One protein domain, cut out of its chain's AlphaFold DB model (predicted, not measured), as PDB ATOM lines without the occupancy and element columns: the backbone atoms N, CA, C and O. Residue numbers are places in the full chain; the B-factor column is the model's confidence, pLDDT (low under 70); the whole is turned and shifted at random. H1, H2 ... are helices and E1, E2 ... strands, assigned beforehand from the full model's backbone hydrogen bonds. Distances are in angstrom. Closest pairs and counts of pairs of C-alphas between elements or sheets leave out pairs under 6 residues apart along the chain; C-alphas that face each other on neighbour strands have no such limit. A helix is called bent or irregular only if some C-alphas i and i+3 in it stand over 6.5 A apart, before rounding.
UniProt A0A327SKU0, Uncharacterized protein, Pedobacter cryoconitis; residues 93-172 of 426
ATOM      1  N   THR A  93      50.554 190.115  43.242       95.69
ATOM      2  CA  THR A  93      50.968 191.115  42.258       95.69
ATOM      3  C   THR A  93      50.477 190.738  40.868       95.69
ATOM      4  O   THR A  93      50.571 189.580  40.463       95.69
ATOM      5  N   ILE A  94      49.969 191.721  40.129       94.81
ATOM      6  CA  ILE A  94      49.438 191.563  38.776       94.81
ATOM      7  C   ILE A  94      50.046 192.646  37.876       94.81
ATOM      8  O   ILE A  94      50.109 193.813  38.260       94.81
ATOM      9  N   GLY A  95      50.488 192.277  36.673       93.19
ATOM     10  CA  GLY A  95      50.957 193.243  35.678       93.19
ATOM     11  C   GLY A  95      49.801 194.061  35.097       93.19
ATOM     12  O   GLY A  95      48.805 193.495  34.634       93.19
ATOM     13  N   ILE A  96      49.917 195.392  35.091       93.25
ATOM     14  CA  ILE A  96      48.878 196.262  34.520       93.25
ATOM     15  C   ILE A  96      48.727 196.029  33.016       93.25
ATOM     16  O   ILE A  96      47.607 196.016  32.505       93.25
ATOM     17  N   SER A  97      49.827 195.786  32.301       89.75
ATOM     18  CA  SER A  97      49.794 195.552  30.856       89.75
ATOM     19  C   SER A  97      48.980 194.307  30.496       89.75
ATOM     20  O   SER A  97      48.286 194.301  29.480       89.75
ATOM     21  N   GLN A  98      49.026 193.272  31.342       87.12
ATOM     22  CA  GLN A  98      48.225 192.061  31.173       87.12
ATOM     23  C   GLN A  98      46.729 192.364  31.315       87.12
ATOM     24  O   GLN A  98      45.949 191.985  30.447       87.12
ATOM     25  N   LEU A  99      46.332 193.085  32.366       91.69
ATOM     26  CA  LEU A  99      44.926 193.429  32.598       91.69
ATOM     27  C   LEU A  99      44.368 194.332  31.495       91.69
ATOM     28  O   LEU A  99      43.260 194.105  31.020       91.69
ATOM     29  N   LEU A 100      45.147 195.312  31.025       91.69
ATOM     30  CA  LEU A 100      44.744 196.202  29.928       91.69
ATOM     31  C   LEU A 100      44.608 195.495  28.572       91.69
ATOM     32  O   LEU A 100      43.998 196.046  27.652       91.69
ATOM     33  N   ALA A 101      45.173 194.296  28.417       87.50
ATOM     34  CA  ALA A 101      44.977 193.475  27.229       87.50
ATOM     35  C   ALA A 101      43.643 192.706  27.245       87.50
ATOM     36  O   ALA A 101      43.211 192.227  26.195       87.50
ATOM     37  N   GLU A 102      42.988 192.587  28.402       89.25
ATOM     38  CA  GLU A 102      41.703 191.911  28.551       89.25
ATOM     39  C   GLU A 102      40.518 192.818  28.178       89.25
ATOM     40  O   GLU A 102      40.590 194.048  28.226       89.25
ATOM     41  N   ASN A 103      39.374 192.200  27.861       88.88
ATOM     42  CA  ASN A 103      38.110 192.929  27.760       88.88
ATOM     43  C   ASN A 103      37.766 193.547  29.128       88.88
ATOM     44  O   ASN A 103      37.819 192.848  30.145       88.88
ATOM     45  N   ASN A 104      37.398 194.833  29.131       92.25
ATOM     46  CA  ASN A 104      37.122 195.644  30.329       92.25
ATOM     47  C   ASN A 104      38.315 195.743  31.305       92.25
ATOM     48  O   ASN A 104      38.135 195.799  32.520       92.25
ATOM     49  N   GLY A 105      39.546 195.715  30.782       93.50
ATOM     50  CA  GLY A 105      40.772 195.845  31.576       93.50
ATOM     51  C   GLY A 105      40.788 197.050  32.531       93.50
ATOM     52  O   GLY A 105      41.056 196.854  33.716       93.50
ATOM     53  N   PRO A 106      40.471 198.278  32.072       94.88
ATOM     54  CA  PRO A 106      40.383 199.452  32.942       94.88
ATOM     55  C   PRO A 106      39.413 199.280  34.116       94.88
ATOM     56  O   PRO A 106      39.759 199.609  35.246       94.88
ATOM     57  N   GLU A 107      38.220 198.736  33.876       95.88
ATOM     58  CA  GLU A 107      37.210 198.508  34.914       95.88
ATOM     59  C   GLU A 107      37.703 197.492  35.947       95.88
ATOM     60  O   GLU A 107      37.628 197.762  37.140       95.88
ATOM     61  N   LYS A 108      38.321 196.390  35.503       96.19
ATOM     62  CA  LYS A 108      38.933 195.398  36.402       96.19
ATOM     63  C   LYS A 108      40.027 195.991  37.283       96.19
ATOM     64  O   LYS A 108      40.139 195.630  38.449       96.19
ATOM     65  N   ILE A 109      40.852 196.884  36.734       96.06
ATOM     66  CA  ILE A 109      41.884 197.574  37.514       96.06
ATOM     67  C   ILE A 109      41.231 198.438  38.599       96.06
ATOM     68  O   ILE A 109      41.663 198.383  39.748       96.06
ATOM     69  N   ARG A 110      40.173 199.188  38.260       96.06
ATOM     70  CA  ARG A 110      39.432 200.007  39.235       96.06
ATOM     71  C   ARG A 110      38.806 199.148  40.337       96.06
ATOM     72  O   ARG A 110      39.016 199.450  41.504       96.06
ATOM     73  N   GLU A 111      38.143 198.048  39.978       96.50
ATOM     74  CA  GLU A 111      37.575 197.088  40.940       96.50
ATOM     75  C   GLU A 111      38.648 196.510  41.878       96.50
ATOM     76  O   GLU A 111      38.444 196.422  43.089       96.50
ATOM     77  N   LEU A 112      39.824 196.157  41.345       96.75
ATOM     78  CA  LEU A 112      40.941 195.678  42.162       96.75
ATOM     79  C   LEU A 112      41.433 196.758  43.131       96.75
ATOM     80  O   LEU A 112      41.629 196.462  44.311       96.75
ATOM     81  N   CYS A 113      41.588 198.003  42.677       95.38
ATOM     82  CA  CYS A 113      41.960 199.117  43.551       95.38
ATOM     83  C   CYS A 113      40.933 199.333  44.676       95.38
ATOM     84  O   CYS A 113      41.314 199.486  45.834       95.38
ATOM     85  N   GLU A 114      39.634 199.271  44.366       95.19
ATOM     86  CA  GLU A 114      38.552 199.349  45.361       95.19
ATOM     87  C   GLU A 114      38.589 198.184  46.365       95.19
ATOM     88  O   GLU A 114      38.225 198.356  47.527       95.19
ATOM     89  N   SER A 115      39.083 197.016  45.945       95.06
ATOM     90  CA  SER A 115      39.264 195.838  46.804       95.06
ATOM     91  C   SER A 115      40.555 195.836  47.638       95.06
ATOM     92  O   SER A 115      40.825 194.855  48.326       95.06
ATOM     93  N   GLY A 116      41.350 196.913  47.601       94.44
ATOM     94  CA  GLY A 116      42.562 197.057  48.416       94.44
ATOM     95  C   GLY A 116      43.883 196.854  47.669       94.44
ATOM     96  O   GLY A 116      44.927 196.729  48.307       94.44
ATOM     97  N   PHE A 117      43.881 196.845  46.335       96.56
ATOM     98  CA  PHE A 117      45.119 196.916  45.552       96.56
ATOM     99  C   PHE A 117      45.573 198.364  45.364       96.56
ATOM    100  O   PHE A 117      44.787 199.305  45.447       96.56
ATOM    101  N   PHE A 118      46.856 198.546  45.074       95.06
ATOM    102  CA  PHE A 118      47.410 199.836  44.687       95.06
ATOM    103  C   PHE A 118      48.386 199.694  43.521       95.06
ATOM    104  O   PHE A 118      48.936 198.617  43.276       95.06
ATOM    105  N   ILE A 119      48.596 200.788  42.789       94.38
ATOM    106  CA  ILE A 119      49.501 200.809  41.639       94.38
ATOM    107  C   ILE A 119      50.909 201.189  42.084       94.38
ATOM    108  O   ILE A 119      51.098 202.200  42.757       94.38
ATOM    109  N   LYS A 120      51.908 200.424  41.647       92.00
ATOM    110  CA  LYS A 120      53.329 200.663  41.930       92.00
ATOM    111  C   LYS A 120      54.142 200.607  40.638       92.00
ATOM    112  O   LYS A 120      53.888 199.778  39.763       92.00
ATOM    113  N   CYS A 121      55.146 201.472  40.517       91.44
ATOM    114  CA  CYS A 121      56.132 201.382  39.436       91.44
ATOM    115  C   CYS A 121      57.033 200.155  39.634       91.44
ATOM    116  O   CYS A 121      57.425 199.833  40.757       91.44
ATOM    117  N   THR A 122      57.410 199.486  38.545       91.12
ATOM    118  CA  THR A 122      58.303 198.318  38.613       91.12
ATOM    119  C   THR A 122      59.776 198.682  38.783       91.12
ATOM    120  O   THR A 122      60.533 197.882  39.327       91.12
ATOM    121  N   LEU A 123      60.165 199.887  38.361       87.31
ATOM    122  CA  LEU A 123      61.478 200.501  38.565       87.31
ATOM    123  C   LEU A 123      61.287 201.810  39.350       87.31
ATOM    124  O   LEU A 123      60.405 202.602  39.014       87.31
ATOM    125  N   GLY A 124      62.065 202.029  40.413       75.12
ATOM    126  CA  GLY A 124      61.866 203.163  41.327       75.12
ATOM    127  C   GLY A 124      62.560 203.000  42.686       75.12
ATOM    128  O   GLY A 124      62.750 201.866  43.131       75.12
ATOM    129  N   HIS A 125      62.897 204.119  43.346       63.62
ATOM    130  CA  HIS A 125      63.492 204.173  44.696       63.62
ATOM    131  C   HIS A 125      62.479 204.356  45.848       63.62
ATOM    132  O   HIS A 125      61.334 204.741  45.622       63.62
ATOM    133  N   ARG A 126      62.981 204.090  47.075       53.94
ATOM    134  CA  ARG A 126      62.440 204.295  48.443       53.94
ATOM    135  C   ARG A 126      61.069 204.982  48.557       53.94
ATOM    136  O   ARG A 126      60.877 206.130  48.170       53.94
ATOM    137  N   THR A 127      60.181 204.308  49.282       50.88
ATOM    138  CA  THR A 127      58.799 204.695  49.603       50.88
ATOM    139  C   THR A 127      58.647 205.409  50.957       50.88
ATOM    140  O   THR A 127      57.534 205.735  51.355       50.88
ATOM    141  N   GLY A 128      59.747 205.689  51.666       41.03
ATOM    142  CA  GLY A 128      59.713 205.884  53.122       41.03
ATOM    143  C   GLY A 128      59.129 207.190  53.674       41.03
ATOM    144  O   GLY A 128      58.804 207.217  54.852       41.03
ATOM    145  N   GLN A 129      58.993 208.274  52.899       40.56
ATOM    146  CA  GLN A 129      58.505 209.554  53.466       40.56
ATOM    147  C   GLN A 129      57.577 210.385  52.569       40.56
ATOM    148  O   GLN A 129      57.015 211.373  53.031       40.56
ATOM    149  N   ALA A 130      57.378 210.010  51.302       42.72
ATOM    150  CA  ALA A 130      56.700 210.878  50.333       42.72
ATOM    151  C   ALA A 130      55.284 210.429  49.925       42.72
ATOM    152  O   ALA A 130      54.688 211.089  49.079       42.72
ATOM    153  N   ASN A 131      54.747 209.313  50.448       50.66
ATOM    154  CA  ASN A 131      53.505 208.687  49.941       50.66
ATOM    155  C   ASN A 131      53.482 208.511  48.402       50.66
ATOM    156  O   ASN A 131      52.427 208.346  47.800       50.66
ATOM    157  N   SER A 132      54.646 208.533  47.747       60.34
ATOM    158  CA  SER A 132      54.785 208.587  46.287       60.34
ATOM    159  C   SER A 132      54.830 207.208  45.628       60.34
ATOM    160  O   SER A 132      54.992 207.106  44.411       60.34
ATOM    161  N   PHE A 133      54.730 206.149  46.436       75.81
ATOM    162  CA  PHE A 133      54.806 204.762  45.990       75.81
ATOM    163  C   PHE A 133      53.493 204.252  45.407       75.81
ATOM    164  O   PHE A 133      53.511 203.374  44.548       75.81
ATOM    165  N   ASP A 134      52.383 204.809  45.887       87.81
ATOM    166  CA  ASP A 134      51.044 204.513  45.418       87.81
ATOM    167  C   ASP A 134      50.684 205.479  44.289       87.81
ATOM    168  O   ASP A 134      50.488 206.676  44.493       87.81
ATOM    169  N   ARG A 135      50.619 204.943  43.074       90.12
ATOM    170  CA  ARG A 135      50.294 205.671  41.845       90.12
ATOM    171  C   ARG A 135      48.836 205.464  41.439       90.12
ATOM    172  O   ARG A 135      48.483 205.722  40.294       90.12
ATOM    173  N   THR A 136      47.973 204.993  42.341       91.56
ATOM    174  CA  THR A 136      46.561 204.703  42.025       91.56
ATOM    175  C   THR A 136      45.814 205.947  41.546       91.56
ATOM    176  O   THR A 136      45.004 205.862  40.626       91.56
ATOM    177  N   ALA A 137      46.148 207.125  42.085       90.88
ATOM    178  CA  ALA A 137      45.594 208.403  41.633       90.88
ATOM    179  C   ALA A 137      45.958 208.761  40.175       90.88
ATOM    180  O   ALA A 137      45.291 209.591  39.565       90.88
ATOM    181  N   GLU A 138      46.988 208.130  39.609       92.44
ATOM    182  CA  GLU A 138      47.484 208.359  38.246       92.44
ATOM    183  C   GLU A 138      46.982 207.302  37.252       92.44
ATOM    184  O   GLU A 138      47.465 207.228  36.122       92.44
ATOM    185  N   LEU A 139      46.022 206.459  37.652       93.00
ATOM    186  CA  LEU A 139      45.536 205.343  36.841       93.00
ATOM    187  C   LEU A 139      45.143 205.767  35.418       93.00
ATOM    188  O   LEU A 139      45.543 205.117  34.454       93.00
ATOM    189  N   GLU A 140      44.388 206.854  35.268       93.88
ATOM    190  CA  GLU A 140      43.915 207.297  33.949       93.88
ATOM    191  C   GLU A 140      45.074 207.734  33.035       93.88
ATOM    192  O   GLU A 140      45.085 207.408  31.844       93.88
ATOM    193  N   ASP A 141      46.102 208.378  33.594       94.00
ATOM    194  CA  ASP A 141      47.315 208.746  32.856       94.00
ATOM    195  C   ASP A 141      48.127 207.505  32.462       94.00
ATOM    196  O   ASP A 141      48.619 207.412  31.334       94.00
ATOM    197  N   ILE A 142      48.219 206.514  33.353       92.31
ATOM    198  CA  ILE A 142      48.886 205.232  33.091       92.31
ATOM    199  C   ILE A 142      48.178 204.473  31.959       92.31
ATOM    200  O   ILE A 142      48.837 203.984  31.036       92.31
ATOM    201  N   ILE A 143      46.841 204.407  31.982       91.75
ATOM    202  CA  ILE A 143      46.037 203.777  30.924       91.75
ATOM    203  C   ILE A 143      46.284 204.476  29.588       91.75
ATOM    204  O   ILE A 143      46.562 203.815  28.581       91.75
ATOM    205  N   LYS A 144      46.205 205.811  29.573       91.75
ATOM    206  CA  LYS A 144      46.426 206.617  28.371       91.75
ATOM    207  C   LYS A 144      47.821 206.379  27.791       91.75
ATOM    208  O   LYS A 144      47.945 206.056  26.609       91.75
ATOM    209  N   LEU A 145      48.859 206.443  28.625       89.19
ATOM    210  CA  LEU A 145      50.245 206.214  28.220       89.19
ATOM    211  C   LEU A 145      50.453 204.795  27.663       89.19
ATOM    212  O   LEU A 145      51.171 204.606  26.677       89.19
ATOM    213  N   HIS A 146      49.810 203.788  28.258       87.06
ATOM    214  CA  HIS A 146      49.848 202.417  27.749       87.06
ATOM    215  C   HIS A 146      49.225 202.314  26.344       87.06
ATOM    216  O   HIS A 146      49.804 201.690  25.451       87.06
ATOM    217  N   GLN A 147      48.074 202.957  26.116       85.00
ATOM    218  CA  GLN A 147      47.399 202.973  24.812       85.00
ATOM    219  C   GLN A 147      48.214 203.706  23.739       85.00
ATOM    220  O   GLN A 147      48.362 203.192  22.628       85.00
ATOM    221  N   GLU A 148      48.794 204.862  24.067       85.81
ATOM    222  CA  GLU A 148      49.659 205.629  23.162       85.81
ATOM    223  C   GLU A 148      50.861 204.795  22.703       85.81
ATOM    224  O   GLU A 148      51.104 204.653  21.501       85.81
ATOM    225  N   LYS A 149      51.559 204.144  23.642       82.75
ATOM    226  CA  LYS A 149      52.694 203.267  23.317       82.75
ATOM    227  C   LYS A 149      52.286 202.040  22.502       82.75
ATOM    228  O   LYS A 149      53.079 201.548  21.697       82.75
ATOM    229  N   LYS A 150      51.080 201.508  22.719       78.75
ATOM    230  CA  LYS A 150      50.532 200.392  21.936       78.75
ATOM    231  C   LYS A 150      50.269 200.806  20.487       78.75
ATOM    232  O   LYS A 150      50.522 200.013  19.582       78.75
ATOM    233  N   ASN A 151      49.797 202.031  20.263       76.06
ATOM    234  CA  ASN A 151      49.543 202.563  18.924       76.06
ATOM    235  C   ASN A 151      50.852 202.818  18.162       76.06
ATOM    236  O   ASN A 151      51.001 202.302  17.058       76.06
ATOM    237  N   GLN A 152      51.838 203.467  18.791       75.88
ATOM    238  CA  GLN A 152      53.168 203.694  18.198       75.88
ATOM    239  C   GLN A 152      53.859 202.386  17.767       75.88
ATOM    240  O   GLN A 152      54.520 202.316  16.735       75.88
ATOM    241  N   ARG A 153      53.676 201.297  18.523       72.31
ATOM    242  CA  ARG A 153      54.271 199.992  18.185       72.31
ATOM    243  C   ARG A 153      53.624 199.291  17.004       72.31
ATOM    244  O   ARG A 153      54.315 198.615  16.245       72.31
ATOM    245  N   LYS A 154      52.308 199.438  16.836       65.38
ATOM    246  CA  LYS A 154      51.630 198.934  15.634       65.38
ATOM    247  C   LYS A 154      52.183 199.597  14.372       65.38
ATOM    248  O   LYS A 154      52.217 198.952  13.330       65.38
ATOM    249  N   GLU A 155      52.628 200.846  14.491       62.47
ATOM    250  CA  GLU A 155      53.231 201.611  13.400       62.47
ATOM    251  C   GLU A 155      54.688 201.188  13.132       62.47
ATOM    252  O   GLU A 155      55.063 201.042  11.971       62.47
ATOM    253  N   ASN A 156      55.479 200.888  14.172       64.81
ATOM    254  CA  ASN A 156      56.916 200.593  14.032       64.81
ATOM    255  C   ASN A 156      57.287 199.113  13.789       64.81
ATOM    256  O   ASN A 156      58.459 198.819  13.581       64.81
ATOM    257  N   GLN A 157      56.339 198.165  13.815       55.16
ATOM    258  CA  GLN A 157      56.594 196.709  13.683       55.16
ATOM    259  C   GLN A 157      57.664 196.132  14.644       55.16
ATOM    260  O   GLN A 157      58.153 195.020  14.439       55.16
ATOM    261  N   GLU A 158      58.009 196.840  15.719       52.22
ATOM    262  CA  GLU A 158      58.982 196.370  16.703       52.22
ATOM    263  C   GLU A 158      58.371 195.262  17.572       52.22
ATOM    264  O   GLU A 158      57.434 195.477  18.349       52.22
ATOM    265  N   LYS A 159      58.921 194.050  17.445       46.69
ATOM    266  CA  LYS A 159      58.743 192.973  18.422       46.69
ATOM    267  C   LYS A 159      59.844 193.087  19.469       46.69
ATOM    268  O   LYS A 159      60.884 192.459  19.323       46.69
ATOM    269  N   GLU A 160      59.596 193.827  20.542       46.59
ATOM    270  CA  GLU A 160      60.430 193.729  21.741       46.59
ATOM    271  C   GLU A 160      59.593 193.438  22.986       46.59
ATOM    272  O   GLU A 160      58.546 194.045  23.235       46.59
ATOM    273  N   GLY A 161      60.064 192.444  23.745       52.75
ATOM    274  CA  GLY A 161      59.476 191.977  24.993       52.75
ATOM    275  C   GLY A 161      59.593 193.048  26.063       52.75
ATOM    276  O   GLY A 161      60.607 193.143  26.752       52.75
ATOM    277  N   GLN A 162      58.554 193.868  26.199       58.22
ATOM    278  CA  GLN A 162      58.563 194.901  27.218       58.22
ATOM    279  C   GLN A 162      58.559 194.311  28.619       58.22
ATOM    280  O   GLN A 162      57.748 193.453  28.967       58.22
ATOM    281  N   THR A 163      59.446 194.849  29.444       72.12
ATOM    282  CA  THR A 163      59.333 194.782  30.893       72.12
ATOM    283  C   THR A 163      58.100 195.555  31.341       72.12
ATOM    284  O   THR A 163      57.935 196.720  30.977       72.12
ATOM    285  N   GLU A 164      57.253 194.907  32.142       88.00
ATOM    286  CA  GLU A 164      56.116 195.548  32.801       88.00
ATOM    287  C   GLU A 164      56.585 196.816  33.525       88.00
ATOM    288  O   GLU A 164      57.605 196.785  34.219       88.00
ATOM    289  N   GLN A 165      55.876 197.929  33.326       89.25
ATOM    290  CA  GLN A 165      56.244 199.238  33.884       89.25
ATOM    291  C   GLN A 165      55.478 199.544  35.171       89.25
ATOM    292  O   GLN A 165      56.006 200.203  36.069       89.25
ATOM    293  N   TRP A 166      54.253 199.028  35.271       92.94
ATOM    294  CA  TRP A 166      53.392 199.214  36.428       92.94
ATOM    295  C   TRP A 166      52.753 197.897  36.836       92.94
ATOM    296  O   TRP A 166      52.342 197.088  36.004       92.94
ATOM    297  N   ILE A 167      52.636 197.711  38.140       94.44
ATOM    298  CA  ILE A 167      51.975 196.564  38.748       94.44
ATOM    299  C   ILE A 167      50.837 197.035  39.637       94.44
ATOM    300  O   ILE A 167      50.907 198.112  40.225       94.44
ATOM    301  N   LEU A 168      49.817 196.196  39.758       95.88
ATOM    302  CA  LEU A 168      48.878 196.219  40.870       95.88
ATOM    303  C   LEU A 168      49.380 195.265  41.938       95.88
ATOM    304  O   LEU A 168      49.637 194.097  41.646       95.88
ATOM    305  N   GLN A 169      49.500 195.755  43.163       96.06
ATOM    306  CA  GLN A 169      49.927 194.970  44.312       96.06
ATOM    307  C   GLN A 169      48.872 195.059  45.413       96.06
ATOM    308  O   GLN A 169      48.345 196.136  45.684       96.06
ATOM    309  N   GLU A 170      48.544 193.923  46.017       96.06
ATOM    310  CA  GLU A 170      47.686 193.861  47.198       96.06
ATOM    311  C   GLU A 170      48.322 194.657  48.343       96.06
ATOM    312  O   GLU A 170      49.520 194.528  48.614       96.06
ATOM    313  N   ARG A 171      47.534 195.508  49.007       94.38
ATOM    314  CA  ARG A 171      48.008 196.259  50.167       94.38
ATOM    315  C   ARG A 171      48.111 195.333  51.372       94.38
ATOM    316  O   ARG A 171      47.132 194.712  51.770       94.38
ATOM    317  N   LEU A 172      49.297 195.288  51.966       93.00
ATOM    318  CA  LEU A 172      49.537 194.600  53.228       93.00
ATOM    319  C   LEU A 172      49.405 195.591  54.389       93.00
ATOM    320  O   LEU A 172      49.964 196.688  54.333       93.00
TER     321      LEU A 172
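Overview. This is residues 93 to 172 of the 426 residues of an uncharacterized protein of Pedobacter cryoconitis (UniProt A0A327SKU0). A small three-stranded antiparallel sheet has two helices, H2 and H3, over one face and no named helix on the other, and the short H1 sits at the sheet's end on the same side as those two. H3 is much the longest element: residues 148 to 156 stick out beyond the sheet as an arm, and at the other end of the model the loop of residues 126 to 131 sticks out too. The printed part has 80 residues with three named helices and three named strands, in the order E1 H1 H2 E2 H3 E3; the class is mixed, helices and strands, and the sheet's order is E1 E3 E2. It is compact, with a radius of gyration of the C-alphas of 13.4 A and spans of 41 by 28 by 19 A.

Along the chain. Begin with the sheet: find C-alpha 93 at (50.968, 191.115, 42.258), where E1 starts, residues 93 to 95. E3 is residues 166 to 170, 13.3 A long, ending at C-alpha 170 at (47.686, 193.861, 47.198). E2 is residues 117 to 121, 13.4 A. H1 is residues 96 to 100, and H2 is residues 105 to 114, 14.4 A. H3, residues 136 to 156, runs 30.1 A to C-alpha 156 at (56.916, 200.593, 14.032); it is irregular, with C-alphas 137 and 140 7.9 A apart, and has a kink of 26 degrees near residue 143.

Arrangement. Look first at E3, the inner strand: it is antiparallel to E1, with N 94 and O 168 at 2.8 A, and to E2, with N 118 and O 169 at 2.9 A. E1, H1 H2 and E2 form a split strand-helix-strand unit, two strands running the same way with E3 between them, and its crossover is right-handed. H2 and H3 on one face of the sheet make two layers, helices over strands. H2 has a height over the sheet of 9.7 A and runs along the strands, at 26 degrees to E2 on the local plane. H3 runs slantwise, at 51 degrees to E2 on the local plane; the closest C-alphas of the two are those of Ile 119 and Thr 136, 4.9 A apart. H2 and H3 are close but not clearly touching, Cys 113 to Thr 136 being their closest C-alphas at 7.4 A, with a shallow tilt of 20 degrees, opposite ways. H1 touches H2, the C-alphas of Leu 99 and Gly 105 being closest at 4.9 A. In H1 and H2 every O i to N i+4 pair is within hydrogen-bond range; in H3, 15 of 17 are.

Size, cuts and confidence. The C-alphas farthest apart are those of Gln 129 and Gln 157, 41.8 A. The printed part has no cut. The link from E2 to H3 is long, 14 residues. Mean pLDDT of the printed part is 82.5; residues 125 to 132 and 154 to 162 are under 70.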